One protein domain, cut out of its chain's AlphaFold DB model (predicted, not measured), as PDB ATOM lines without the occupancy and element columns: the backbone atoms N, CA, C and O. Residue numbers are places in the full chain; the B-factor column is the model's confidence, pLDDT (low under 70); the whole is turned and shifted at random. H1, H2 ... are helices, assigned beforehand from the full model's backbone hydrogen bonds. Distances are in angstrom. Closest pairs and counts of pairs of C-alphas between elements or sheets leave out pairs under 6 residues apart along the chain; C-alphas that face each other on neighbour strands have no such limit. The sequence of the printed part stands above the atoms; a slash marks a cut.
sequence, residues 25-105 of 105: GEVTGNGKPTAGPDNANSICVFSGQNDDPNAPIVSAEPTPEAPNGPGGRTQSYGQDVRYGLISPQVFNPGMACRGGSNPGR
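Overview. This is residues 25 to 105 of the 105 residues of an uncharacterized protein of Chloroflexi bacterium (UniProt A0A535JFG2). Mostly loop with little regular structure, the printed part winds roughly into a ring with short helices H1, H2 and H3 along it. The class is all helix with no named strand, but named elements hold only 14 of the 81 printed residues. It is compact, with a radius of gyration of the C-alphas of 12.8 A and spans of 34 by 30 by 21 A.

Arrangement. H1, residues 36 to 39, is apart from H2, residues 77 to 82, and H3, residues 93 to 96. Residues 48 to 49 pair antiparallel with 74 to 75. H2 and H3 are close but not clearly touching; their closest C-alphas, Tyr 77 and Pro 93, are 7.4 A apart. Every O i to N i+4 pair in H2 is within hydrogen-bond range.

Along the chain. Find H1 beginning at C-alpha 36, (129.551, -46.518, 197.943). H2 runs 8.7 A, and H3 ends at C-alpha 96, (134.691, -59.759, 205.662).

Size, cuts and confidence. The farthest C-alphas, Asn 30 and Gln 89, are 37.1 A apart. The printed part has no cut. The H1 to H2 link is long; pLDDT is under 70 at residues 60 to 64.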
ATOM      1  N   GLY A  25     136.620 -46.012 192.883       73.50
ATOM      2  CA  GLY A  25     137.371 -46.071 194.131       73.50
ATOM      3  C   GLY A  25     136.552 -45.558 195.310       73.50
ATOM      4  O   GLY A  25     135.385 -45.188 195.176       73.50
ATOM      5  N   GLU A  26     137.177 -45.531 196.477       80.75
ATOM      6  CA  GLU A  26     136.596 -44.969 197.698       80.75
ATOM      7  C   GLU A  26     136.527 -43.430 197.642       80.75
ATOM      8  O   GLU A  26     135.558 -42.852 198.142       80.75
ATOM      9  N   VAL A  27     137.447 -42.776 196.917       81.75
ATOM     10  CA  VAL A  27     137.467 -41.323 196.680       81.75
ATOM     11  C   VAL A  27     137.108 -40.949 195.231       81.75
ATOM     12  O   VAL A  27     137.602 -41.496 194.247       81.75
ATOM     13  N   THR A  28     136.216 -39.967 195.088       78.69
ATOM     14  CA  THR A  28     135.806 -39.375 193.804       78.69
ATOM     15  C   THR A  28     136.912 -38.508 193.188       78.69
ATOM     16  O   THR A  28     137.801 -38.011 193.875       78.69
ATOM     17  N   GLY A  29     136.795 -38.181 191.895       70.94
ATOM     18  CA  GLY A  29     137.737 -37.288 191.197       70.94
ATOM     19  C   GLY A  29     137.827 -35.842 191.720       70.94
ATOM     20  O   GLY A  29     138.585 -35.051 191.168       70.94
ATOM     21  N   ASN A  30     137.067 -35.472 192.760       77.12
ATOM     22  CA  ASN A  30     137.177 -34.183 193.451       77.12
ATOM     23  C   ASN A  30     137.686 -34.307 194.904       77.12
ATOM     24  O   ASN A  30     137.603 -33.337 195.658       77.12
ATOM     25  N   GLY A  31     138.197 -35.479 195.298       77.06
ATOM     26  CA  GLY A  31     138.782 -35.718 196.620       77.06
ATOM     27  C   GLY A  31     137.769 -36.003 197.730       77.06
ATOM     28  O   GLY A  31     138.151 -36.080 198.893       77.06
ATOM     29  N   LYS A  32     136.477 -36.140 197.409       83.12
ATOM     30  CA  LYS A  32     135.438 -36.501 198.387       83.12
ATOM     31  C   LYS A  32     135.188 -38.009 198.393       83.12
ATOM     32  O   LYS A  32     135.235 -38.595 197.308       83.12
ATOM     33  N   PRO A  33     134.826 -38.613 199.538       84.44
ATOM     34  CA  PRO A  33     134.360 -39.994 199.581       84.44
ATOM     35  C   PRO A  33     133.197 -40.230 198.610       84.44
ATOM     36  O   PRO A  33     132.358 -39.348 198.394       84.44
ATOM     37  N   THR A  34     133.142 -41.413 198.009       85.69
ATOM     38  CA  THR A  34     131.980 -41.845 197.228       85.69
ATOM     39  C   THR A  34     130.831 -42.262 198.148       85.69
ATOM     40  O   THR A  34     131.033 -42.628 199.301       85.69
ATOM     41  N   ALA A  35     129.610 -42.293 197.611       87.44
ATOM     42  CA  ALA A  35     128.438 -42.822 198.316       87.44
ATOM     43  C   ALA A  35     128.394 -44.369 198.358       87.44
ATOM     44  O   ALA A  35     127.363 -44.950 198.697       87.44
ATOM     45  N   GLY A  36     129.473 -45.055 197.957       87.50
ATOM     46  CA  GLY A  36     129.551 -46.518 197.943       87.50
ATOM     47  C   GLY A  36     129.197 -47.159 199.292       87.50
ATOM     48  O   GLY A  36     128.312 -48.021 199.315       87.50
ATOM     49  N   PRO A  37     129.801 -46.722 200.417       87.06
ATOM     50  CA  PRO A  37     129.543 -47.292 201.734       87.06
ATOM     51  C   PRO A  37     128.100 -47.077 202.194       87.06
ATOM     52  O   PRO A  37     127.545 -47.946 202.844       87.06
ATOM     53  N   ASP A  38     127.434 -46.002 201.784       89.62
ATOM     54  CA  ASP A  38     126.043 -45.760 202.195       89.62
ATOM     55  C   ASP A  38     125.042 -46.677 201.463       89.62
ATOM     56  O   ASP A  38     123.900 -46.851 201.884       89.62
ATOM     57  N   ASN A  39     125.440 -47.266 200.328       89.62
ATOM     58  CA  ASN A  39     124.525 -47.979 199.427       89.62
ATOM     59  C   ASN A  39     124.838 -49.474 199.276       89.62
ATOM     60  O   ASN A  39     123.965 -50.261 198.882       89.62
ATOM     61  N   ALA A  40     126.058 -49.904 199.585       91.00
ATOM     62  CA  ALA A  40     126.470 -51.293 199.444       91.00
ATOM     63  C   ALA A  40     126.102 -52.153 200.649       91.00
ATOM     64  O   ALA A  40     125.950 -51.691 201.773       91.00
ATOM     65  N   ASN A  41     125.891 -53.443 200.401       92.38
ATOM     66  CA  ASN A  41     125.558 -54.407 201.451       92.38
ATOM     67  C   ASN A  41     126.819 -55.077 202.033       92.38
ATOM     68  O   ASN A  41     126.758 -55.758 203.045       92.38
ATOM     69  N   SER A  42     127.970 -54.890 201.391       91.06
ATOM     70  CA  SER A  42     129.259 -55.442 201.801       91.06
ATOM     71  C   SER A  42     130.233 -54.303 202.050       91.06
ATOM     72  O   SER A  42     130.237 -53.341 201.281       91.06
ATOM     73  N   ILE A  43     131.054 -54.416 203.098       88.69
ATOM     74  CA  ILE A  43     132.120 -53.440 203.380       88.69
ATOM     75  C   ILE A  43     133.146 -53.374 202.238       88.69
ATOM     76  O   ILE A  43     133.755 -52.340 201.996       88.69
ATOM     77  N   CYS A  44     133.288 -54.452 201.466       88.25
ATOM     78  CA  CYS A  44     134.200 -54.530 200.327       88.25
ATOM     79  C   CYS A  44     133.544 -54.008 199.040       88.25
ATOM     80  O   CYS A  44     133.539 -54.682 198.011       88.25
ATOM     81  N   VAL A  45     132.916 -52.835 199.123       88.75
ATOM     82  CA  VAL A  45     132.214 -52.185 198.005       88.75
ATOM     83  C   VAL A  45     133.167 -51.664 196.929       88.75
ATOM     84  O   VAL A  45     132.775 -51.530 195.770       88.75
ATOM     85  N   PHE A  46     134.417 -51.393 197.297       86.06
ATOM     86  CA  PHE A  46     135.396 -50.780 196.413       86.06
ATOM     87  C   PHE A  46     136.267 -51.811 195.707       86.06
ATOM     88  O   PHE A  46     136.691 -52.815 196.281       86.06
ATOM     89  N   SER A  47     136.538 -51.542 194.435       78.50
ATOM     90  CA  SER A  47     137.495 -52.285 193.623       78.50
ATOM     91  C   SER A  47     137.958 -51.381 192.489       78.50
ATOM     92  O   SER A  47     137.142 -50.675 191.901       78.50
ATOM     93  N   GLY A  48     139.241 -51.403 192.145       82.19
ATOM     94  CA  GLY A  48     139.761 -50.514 191.108       82.19
ATOM     95  C   GLY A  48     141.104 -49.942 191.499       82.19
ATOM     96  O   GLY A  48     142.022 -50.710 191.744       82.19
ATOM     97  N   GLN A  49     141.232 -48.618 191.523       81.44
ATOM     98  CA  GLN A  49     142.490 -47.933 191.813       81.44
ATOM     99  C   GLN A  49     142.604 -47.574 193.303       81.44
ATOM    100  O   GLN A  49     141.615 -47.147 193.889       81.44
ATOM    101  N   ASN A  50     143.790 -47.754 193.902       83.75
ATOM    102  CA  ASN A  50     144.089 -47.246 195.252       83.75
ATOM    103  C   ASN A  50     143.958 -45.725 195.288       83.75
ATOM    104  O   ASN A  50     144.319 -45.060 194.314       83.75
ATOM    105  N   ASP A  51     143.498 -45.200 196.419       81.88
ATOM    106  CA  ASP A  51     143.425 -43.761 196.673       81.88
ATOM    107  C   ASP A  51     144.782 -43.078 196.534       81.88
ATOM    108  O   ASP A  51     144.900 -42.042 195.877       81.88
ATOM    109  N   ASP A  52     145.823 -43.705 197.086       85.19
ATOM    110  CA  ASP A  52     147.209 -43.309 196.875       85.19
ATOM    111  C   ASP A  52     148.028 -44.475 196.303       85.19
ATOM    112  O   ASP A  52     148.594 -45.287 197.039       85.19
ATOM    113  N   PRO A  53     148.151 -44.570 194.966       87.06
ATOM    114  CA  PRO A  53     148.968 -45.602 194.343       87.06
ATOM    115  C   PRO A  53     150.461 -45.516 194.679       87.06
ATOM    116  O   PRO A  53     151.176 -46.495 194.457       87.06
ATOM    117  N   ASN A  54     150.927 -44.358 195.163       88.06
ATOM    118  CA  ASN A  54     152.324 -44.086 195.491       88.06
ATOM    119  C   ASN A  54     152.615 -44.195 196.995       88.06
ATOM    120  O   ASN A  54     153.763 -43.982 197.392       88.06
ATOM    121  N   ALA A  55     151.616 -44.534 197.817       87.50
ATOM    122  CA  ALA A  55     151.820 -44.796 199.233       87.50
ATOM    123  C   ALA A  55     152.834 -45.939 199.446       87.50
ATOM    124  O   ALA A  55     153.032 -46.788 198.566       87.50
ATOM    125  N   PRO A  56     153.488 -46.004 200.616       89.25
ATOM    126  CA  PRO A  56     154.327 -47.140 200.960       89.25
ATOM    127  C   PRO A  56     153.553 -48.467 200.884       89.25
ATOM    128  O   PRO A  56     152.367 -48.546 201.208       89.25
ATOM    129  N   ILE A  57     154.232 -49.534 200.457       89.62
ATOM    130  CA  ILE A  57     153.674 -50.895 200.448       89.62
ATOM    131  C   ILE A  57     153.811 -51.490 201.854       89.62
ATOM    132  O   ILE A  57     154.673 -52.328 202.112       89.62
ATOM    133  N   VAL A  58     152.988 -50.998 202.773       86.56
ATOM    134  CA  VAL A  58     152.909 -51.417 204.179       86.56
ATOM    135  C   VAL A  58     151.444 -51.446 204.593       86.56
ATOM    136  O   VAL A  58     150.630 -50.701 204.048       86.56
ATOM    137  N   SER A  59     151.077 -52.311 205.535       74.69
ATOM    138  CA  SER A  59     149.715 -52.307 206.061       74.69
ATOM    139  C   SER A  59     149.453 -50.991 206.802       74.69
ATOM    140  O   SER A  59     150.265 -50.575 207.627       74.69
ATOM    141  N   ALA A  60     148.311 -50.356 206.516       66.75
ATOM    142  CA  ALA A  60     147.861 -49.127 207.185       66.75
ATOM    143  C   ALA A  60     147.680 -49.299 208.703       66.75
ATOM    144  O   ALA A  60     147.748 -48.343 209.468       66.75
ATOM    145  N   GLU A  61     147.467 -50.543 209.130       64.94
ATOM    146  CA  GLU A  61     147.356 -50.934 210.524       64.94
ATOM    147  C   GLU A  61     148.517 -51.872 210.891       64.94
ATOM    148  O   GLU A  61     148.854 -52.767 210.102       64.94
ATOM    149  N   PRO A  62     149.137 -51.718 212.076       63.34
ATOM    150  CA  PRO A  62     148.927 -50.653 213.066       63.34
ATOM    151  C   PRO A  62     149.757 -49.383 212.778       63.34
ATOM    152  O   PRO A  62     149.759 -48.443 213.572       63.34
ATOM    153  N   THR A  63     150.541 -49.379 211.698       58.97
ATOM    154  CA  THR A  63     151.502 -48.322 211.368       58.97
ATOM    155  C   THR A  63     150.882 -47.299 210.412       58.97
ATOM    156  O   THR A  63     150.598 -47.646 209.268       58.97
ATOM    157  N   PRO A  64     150.763 -46.013 210.798       65.75
ATOM    158  CA  PRO A  64     150.131 -44.966 209.984       65.75
ATOM    159  C   PRO A  64     150.976 -44.525 208.773       65.75
ATOM    160  O   PRO A  64     150.772 -43.449 208.220       65.75
ATOM    161  N   GLU A  65     151.951 -45.334 208.364       73.75
ATOM    162  CA  GLU A  65     152.842 -45.092 207.228       73.75
ATOM    163  C   GLU A  65     152.075 -45.050 205.894       73.75
ATOM    164  O   GLU A  65     152.560 -44.470 204.923       73.75
ATOM    165  N   ALA A  66     150.864 -45.616 205.862       78.25
ATOM    166  CA  ALA A  66     149.970 -45.625 204.712       78.25
ATOM    167  C   ALA A  66     148.517 -45.316 205.152       78.25
ATOM    168  O   ALA A  66     147.696 -46.224 205.264       78.25
ATOM    169  N   PRO A  67     148.178 -44.044 205.443       73.75
ATOM    170  CA  PRO A  67     146.906 -43.667 206.076       73.75
ATOM    171  C   PRO A  67     145.657 -43.956 205.229       73.75
ATOM    172  O   PRO A  67     144.565 -44.027 205.780       73.75
ATOM    173  N   ASN A  68     145.817 -44.160 203.917       76.38
ATOM    174  CA  ASN A  68     144.739 -44.501 202.980       76.38
ATOM    175  C   ASN A  68     144.899 -45.930 202.426       76.38
ATOM    176  O   ASN A  68     144.599 -46.192 201.264       76.38
ATOM    177  N   GLY A  69     145.453 -46.847 203.224       81.75
ATOM    178  CA  GLY A  69     145.772 -48.197 202.763       81.75
ATOM    179  C   GLY A  69     147.133 -48.295 202.060       81.75
ATOM    180  O   GLY A  69     147.740 -47.276 201.720       81.75
ATOM    181  N   PRO A  70     147.641 -49.524 201.857       87.12
ATOM    182  CA  PRO A  70     148.900 -49.752 201.158       87.12
ATOM    183  C   PRO A  70     148.865 -49.205 199.731       87.12
ATOM    184  O   PRO A  70     147.840 -49.255 199.049       87.12
ATOM    185  N   GLY A  71     150.025 -48.768 199.243       87.81
ATOM    186  CA  GLY A  71     150.167 -48.353 197.851       87.81
ATOM    187  C   GLY A  71     150.012 -49.494 196.841       87.81
ATOM    188  O   GLY A  71     149.608 -50.619 197.140       87.81
ATOM    189  N   GLY A  72     150.365 -49.203 195.592       88.00
ATOM    190  CA  GLY A  72     150.122 -50.088 194.454       88.00
ATOM    191  C   GLY A  72     148.937 -49.606 193.629       88.00
ATOM    192  O   GLY A  72     148.140 -48.781 194.054       88.00
ATOM    193  N   ARG A  73     148.835 -50.054 192.378       86.44
ATOM    194  CA  ARG A  73     147.861 -49.452 191.454       86.44
ATOM    195  C   ARG A  73     146.440 -49.945 191.665       86.44
ATOM    196  O   ARG A  73     145.528 -49.218 191.285       86.44
ATOM    197  N   THR A  74     146.255 -51.138 192.226       84.38
ATOM    198  CA  THR A  74     144.954 -51.807 192.237       84.38
ATOM    199  C   THR A  74     144.476 -52.103 193.659       84.38
ATOM    200  O   THR A  74     145.127 -52.866 194.363       84.38
ATOM    201  N   GLN A  75     143.287 -51.618 194.032       83.81
ATOM    202  CA  GLN A  75     142.543 -52.063 195.219       83.81
ATOM    203  C   GLN A  75     142.045 -53.491 194.999       83.81
ATOM    204  O   GLN A  75     140.954 -53.713 194.466       83.81
ATOM    205  N   SER A  76     142.873 -54.477 195.341       86.12
ATOM    206  CA  SER A  76     142.496 -55.887 195.279       86.12
ATOM    207  C   SER A  76     143.200 -56.702 196.354       86.12
ATOM    208  O   SER A  76     144.413 -56.626 196.513       86.12
ATOM    209  N   TYR A  77     142.448 -57.590 197.002       87.81
ATOM    210  CA  TYR A  77     142.976 -58.514 198.006       87.81
ATOM    211  C   TYR A  77     144.190 -59.333 197.516       87.81
ATOM    212  O   TYR A  77     145.137 -59.571 198.259       87.81
ATOM    213  N   GLY A  78     144.197 -59.749 196.244       89.44
ATOM    214  CA  GLY A  78     145.323 -60.497 195.677       89.44
ATOM    215  C   GLY A  78     146.632 -59.698 195.624       89.44
ATOM    216  O   GLY A  78     147.708 -60.291 195.691       89.44
ATOM    217  N   GLN A  79     146.553 -58.367 195.528       89.31
ATOM    218  CA  GLN A  79     147.719 -57.490 195.580       89.31
ATOM    219  C   GLN A  79     148.340 -57.500 196.983       89.31
ATOM    220  O   GLN A  79     149.543 -57.721 197.102       89.31
ATOM    221  N   ASP A  80     147.525 -57.380 198.030       88.25
ATOM    222  CA  ASP A  80     148.001 -57.395 199.420       88.25
ATOM    223  C   ASP A  80     148.641 -58.737 199.788       88.25
ATOM    224  O   ASP A  80     149.691 -58.778 200.433       88.25
ATOM    225  N   VAL A  81     148.063 -59.844 199.307       91.50
ATOM    226  CA  VAL A  81     148.647 -61.187 199.458       91.50
ATOM    227  C   VAL A  81     149.991 -61.278 198.739       91.50
ATOM    228  O   VAL A  81     150.958 -61.792 199.297       91.50
ATOM    229  N   ARG A  82     150.084 -60.761 197.507       91.25
ATOM    230  CA  ARG A  82     151.334 -60.753 196.733       91.25
ATOM    231  C   ARG A  82     152.423 -59.917 197.408       91.25
ATOM    232  O   ARG A  82     153.595 -60.272 197.302       91.25
ATOM    233  N   TYR A  83     152.052 -58.825 198.065       90.62
ATOM    234  CA  TYR A  83     152.970 -57.972 198.818       90.62
ATOM    235  C   TYR A  83     153.304 -58.515 200.213       90.62
ATOM    236  O   TYR A  83     154.167 -57.958 200.883       90.62
ATOM    237  N   GLY A  84     152.670 -59.609 200.643       90.56
ATOM    238  CA  GLY A  84     152.885 -60.184 201.970       90.56
ATOM    239  C   GLY A  84     152.310 -59.335 203.106       90.56
ATOM    240  O   GLY A  84     152.654 -59.565 204.260       90.56
ATOM    241  N   LEU A  85     151.430 -58.380 202.790       88.44
ATOM    242  CA  LEU A  85     150.759 -57.525 203.774       88.44
ATOM    243  C   LEU A  85     149.664 -58.280 204.528       88.44
ATOM    244  O   LEU A  85     149.289 -57.905 205.636       88.44
ATOM    245  N   ILE A  86     149.146 -59.354 203.926       87.62
ATOM    246  CA  ILE A  86     148.096 -60.179 204.507       87.62
ATOM    247  C   ILE A  86     148.316 -61.655 204.186       87.62
ATOM    248  O   ILE A  86     148.711 -62.023 203.078       87.62
ATOM    249  N   SER A  87     148.033 -62.519 205.160       90.69
ATOM    250  CA  SER A  87     148.028 -63.967 204.952       90.69
ATOM    251  C   SER A  87     146.607 -64.447 204.642       90.69
ATOM    252  O   SER A  87     145.714 -64.216 205.463       90.69
ATOM    253  N   PRO A  88     146.389 -65.201 203.546       90.00
ATOM    254  CA  PRO A  88     145.080 -65.774 203.229       90.00
ATOM    255  C   PRO A  88     144.486 -66.697 204.288       90.00
ATOM    256  O   PRO A  88     143.274 -66.925 204.311       90.00
ATOM    257  N   GLN A  89     145.342 -67.245 205.152       90.62
ATOM    258  CA  GLN A  89     144.948 -68.109 206.261       90.62
ATOM    259  C   GLN A  89     144.415 -67.310 207.458       90.62
ATOM    260  O   GLN A  89     143.676 -67.861 208.267       90.62
ATOM    261  N   VAL A  90     144.787 -66.030 207.571       89.88
ATOM    262  CA  VAL A  90     144.412 -65.139 208.680       89.88
ATOM    263  C   VAL A  90     143.223 -64.264 208.300       89.88
ATOM    264  O   VAL A  90     142.302 -64.101 209.095       89.88
ATOM    265  N   PHE A  91     143.222 -63.716 207.084       87.56
ATOM    266  CA  PHE A  91     142.154 -62.857 206.585       87.56
ATOM    267  C   PHE A  91     141.894 -63.095 205.096       87.56
ATOM    268  O   PHE A  91     142.828 -63.253 204.317       87.56
ATOM    269  N   ASN A  92     140.624 -63.105 204.689       90.31
ATOM    270  CA  ASN A  92     140.222 -63.215 203.290       90.31
ATOM    271  C   ASN A  92     138.828 -62.601 203.053       90.31
ATOM    272  O   ASN A  92     138.028 -62.488 203.991       90.31
ATOM    273  N   PRO A  93     138.489 -62.261 201.795       89.81
ATOM    274  CA  PRO A  93     137.198 -61.672 201.447       89.81
ATOM    275  C   PRO A  93     135.986 -62.517 201.851       89.81
ATOM    276  O   PRO A  93     134.930 -61.974 202.163       89.81
ATOM    277  N   GLY A  94     136.121 -63.844 201.910       90.12
ATOM    278  CA  GLY A  94     135.043 -64.733 202.347       90.12
ATOM    279  C   GLY A  94     134.627 -64.533 203.810       90.12
ATOM    280  O   GLY A  94     133.537 -64.964 204.199       90.12
ATOM    281  N   MET A  95     135.461 -63.877 204.620       90.88
ATOM    282  CA  MET A  95     135.169 -63.557 206.018       90.88
ATOM    283  C   MET A  95     134.566 -62.160 206.182       90.88
ATOM    284  O   MET A  95     133.591 -62.022 206.912       90.88
ATOM    285  N   ALA A  96     135.091 -61.156 205.474       88.38
ATOM    286  CA  ALA A  96     134.691 -59.759 205.662       88.38
ATOM    287  C   ALA A  96     133.707 -59.223 204.611       88.38
ATOM    288  O   ALA A  96     132.924 -58.330 204.909       88.38
ATOM    289  N   CYS A  97     133.687 -59.761 203.393       90.50
ATOM    290  CA  CYS A  97     132.967 -59.162 202.264       90.50
ATOM    291  C   CYS A  97     131.558 -59.738 202.032       90.50
ATOM    292  O   CYS A  97     131.033 -59.654 200.919       90.50
ATOM    293  N   ARG A  98     130.939 -60.351 203.046       92.19
ATOM    294  CA  ARG A  98     129.592 -60.938 202.931       92.19
ATOM    295  C   ARG A  98     128.512 -59.856 202.824       92.19
ATOM    296  O   ARG A  98     128.708 -58.727 203.248       92.19
ATOM    297  N   GLY A  99     127.341 -60.213 202.296       92.75
ATOM    298  CA  GLY A  99     126.164 -59.351 202.436       92.75
ATOM    299  C   GLY A  99     125.831 -59.139 203.918       92.75
ATOM    300  O   GLY A  99     125.863 -60.090 204.696       92.75
ATOM    301  N   GLY A 100     125.539 -57.902 204.297       90.94
ATOM    302  CA  GLY A 100     125.293 -57.443 205.661       90.94
ATOM    303  C   GLY A 100     126.558 -57.038 206.416       90.94
ATOM    304  O   GLY A 100     126.459 -56.684 207.584       90.94
ATOM    305  N   SER A 101     127.743 -57.108 205.798       91.75
ATOM    306  CA  SER A 101     129.001 -56.808 206.494       91.75
ATOM    307  C   SER A 101     129.349 -55.325 206.552       91.75
ATOM    308  O   SER A 101     130.315 -54.959 207.214       91.75
ATOM    309  N   ASN A 102     128.598 -54.481 205.847       91.94
ATOM    310  CA  ASN A 102     128.833 -53.049 205.818       91.94
ATOM    311  C   ASN A 102     128.213 -52.355 207.048       91.94
ATOM    312  O   ASN A 102     126.988 -52.288 207.123       91.94
ATOM    313  N   PRO A 103     129.012 -51.803 207.979       86.06
ATOM    314  CA  PRO A 103     128.504 -51.093 209.150       86.06
ATOM    315  C   PRO A 103     127.950 -49.697 208.826       86.06
ATOM    316  O   PRO A 103     127.298 -49.102 209.676       86.06
ATOM    317  N   GLY A 104     128.231 -49.158 207.634       82.69
ATOM    318  CA  GLY A 104     127.742 -47.848 207.193       82.69
ATOM    319  C   GLY A 104     126.356 -47.872 206.540       82.69
ATOM    320  O   GLY A 104     125.892 -46.821 206.106       82.69
ATOM    321  N   ARG A 105     125.716 -49.046 206.438       76.06
ATOM    322  CA  ARG A 105     124.414 -49.241 205.780       76.06
ATOM    323  C   ARG A 105     123.253 -49.311 206.774       76.06
ATOM    324  O   ARG A 105     123.449 -49.871 207.873       76.06
TER     325      ARG A 105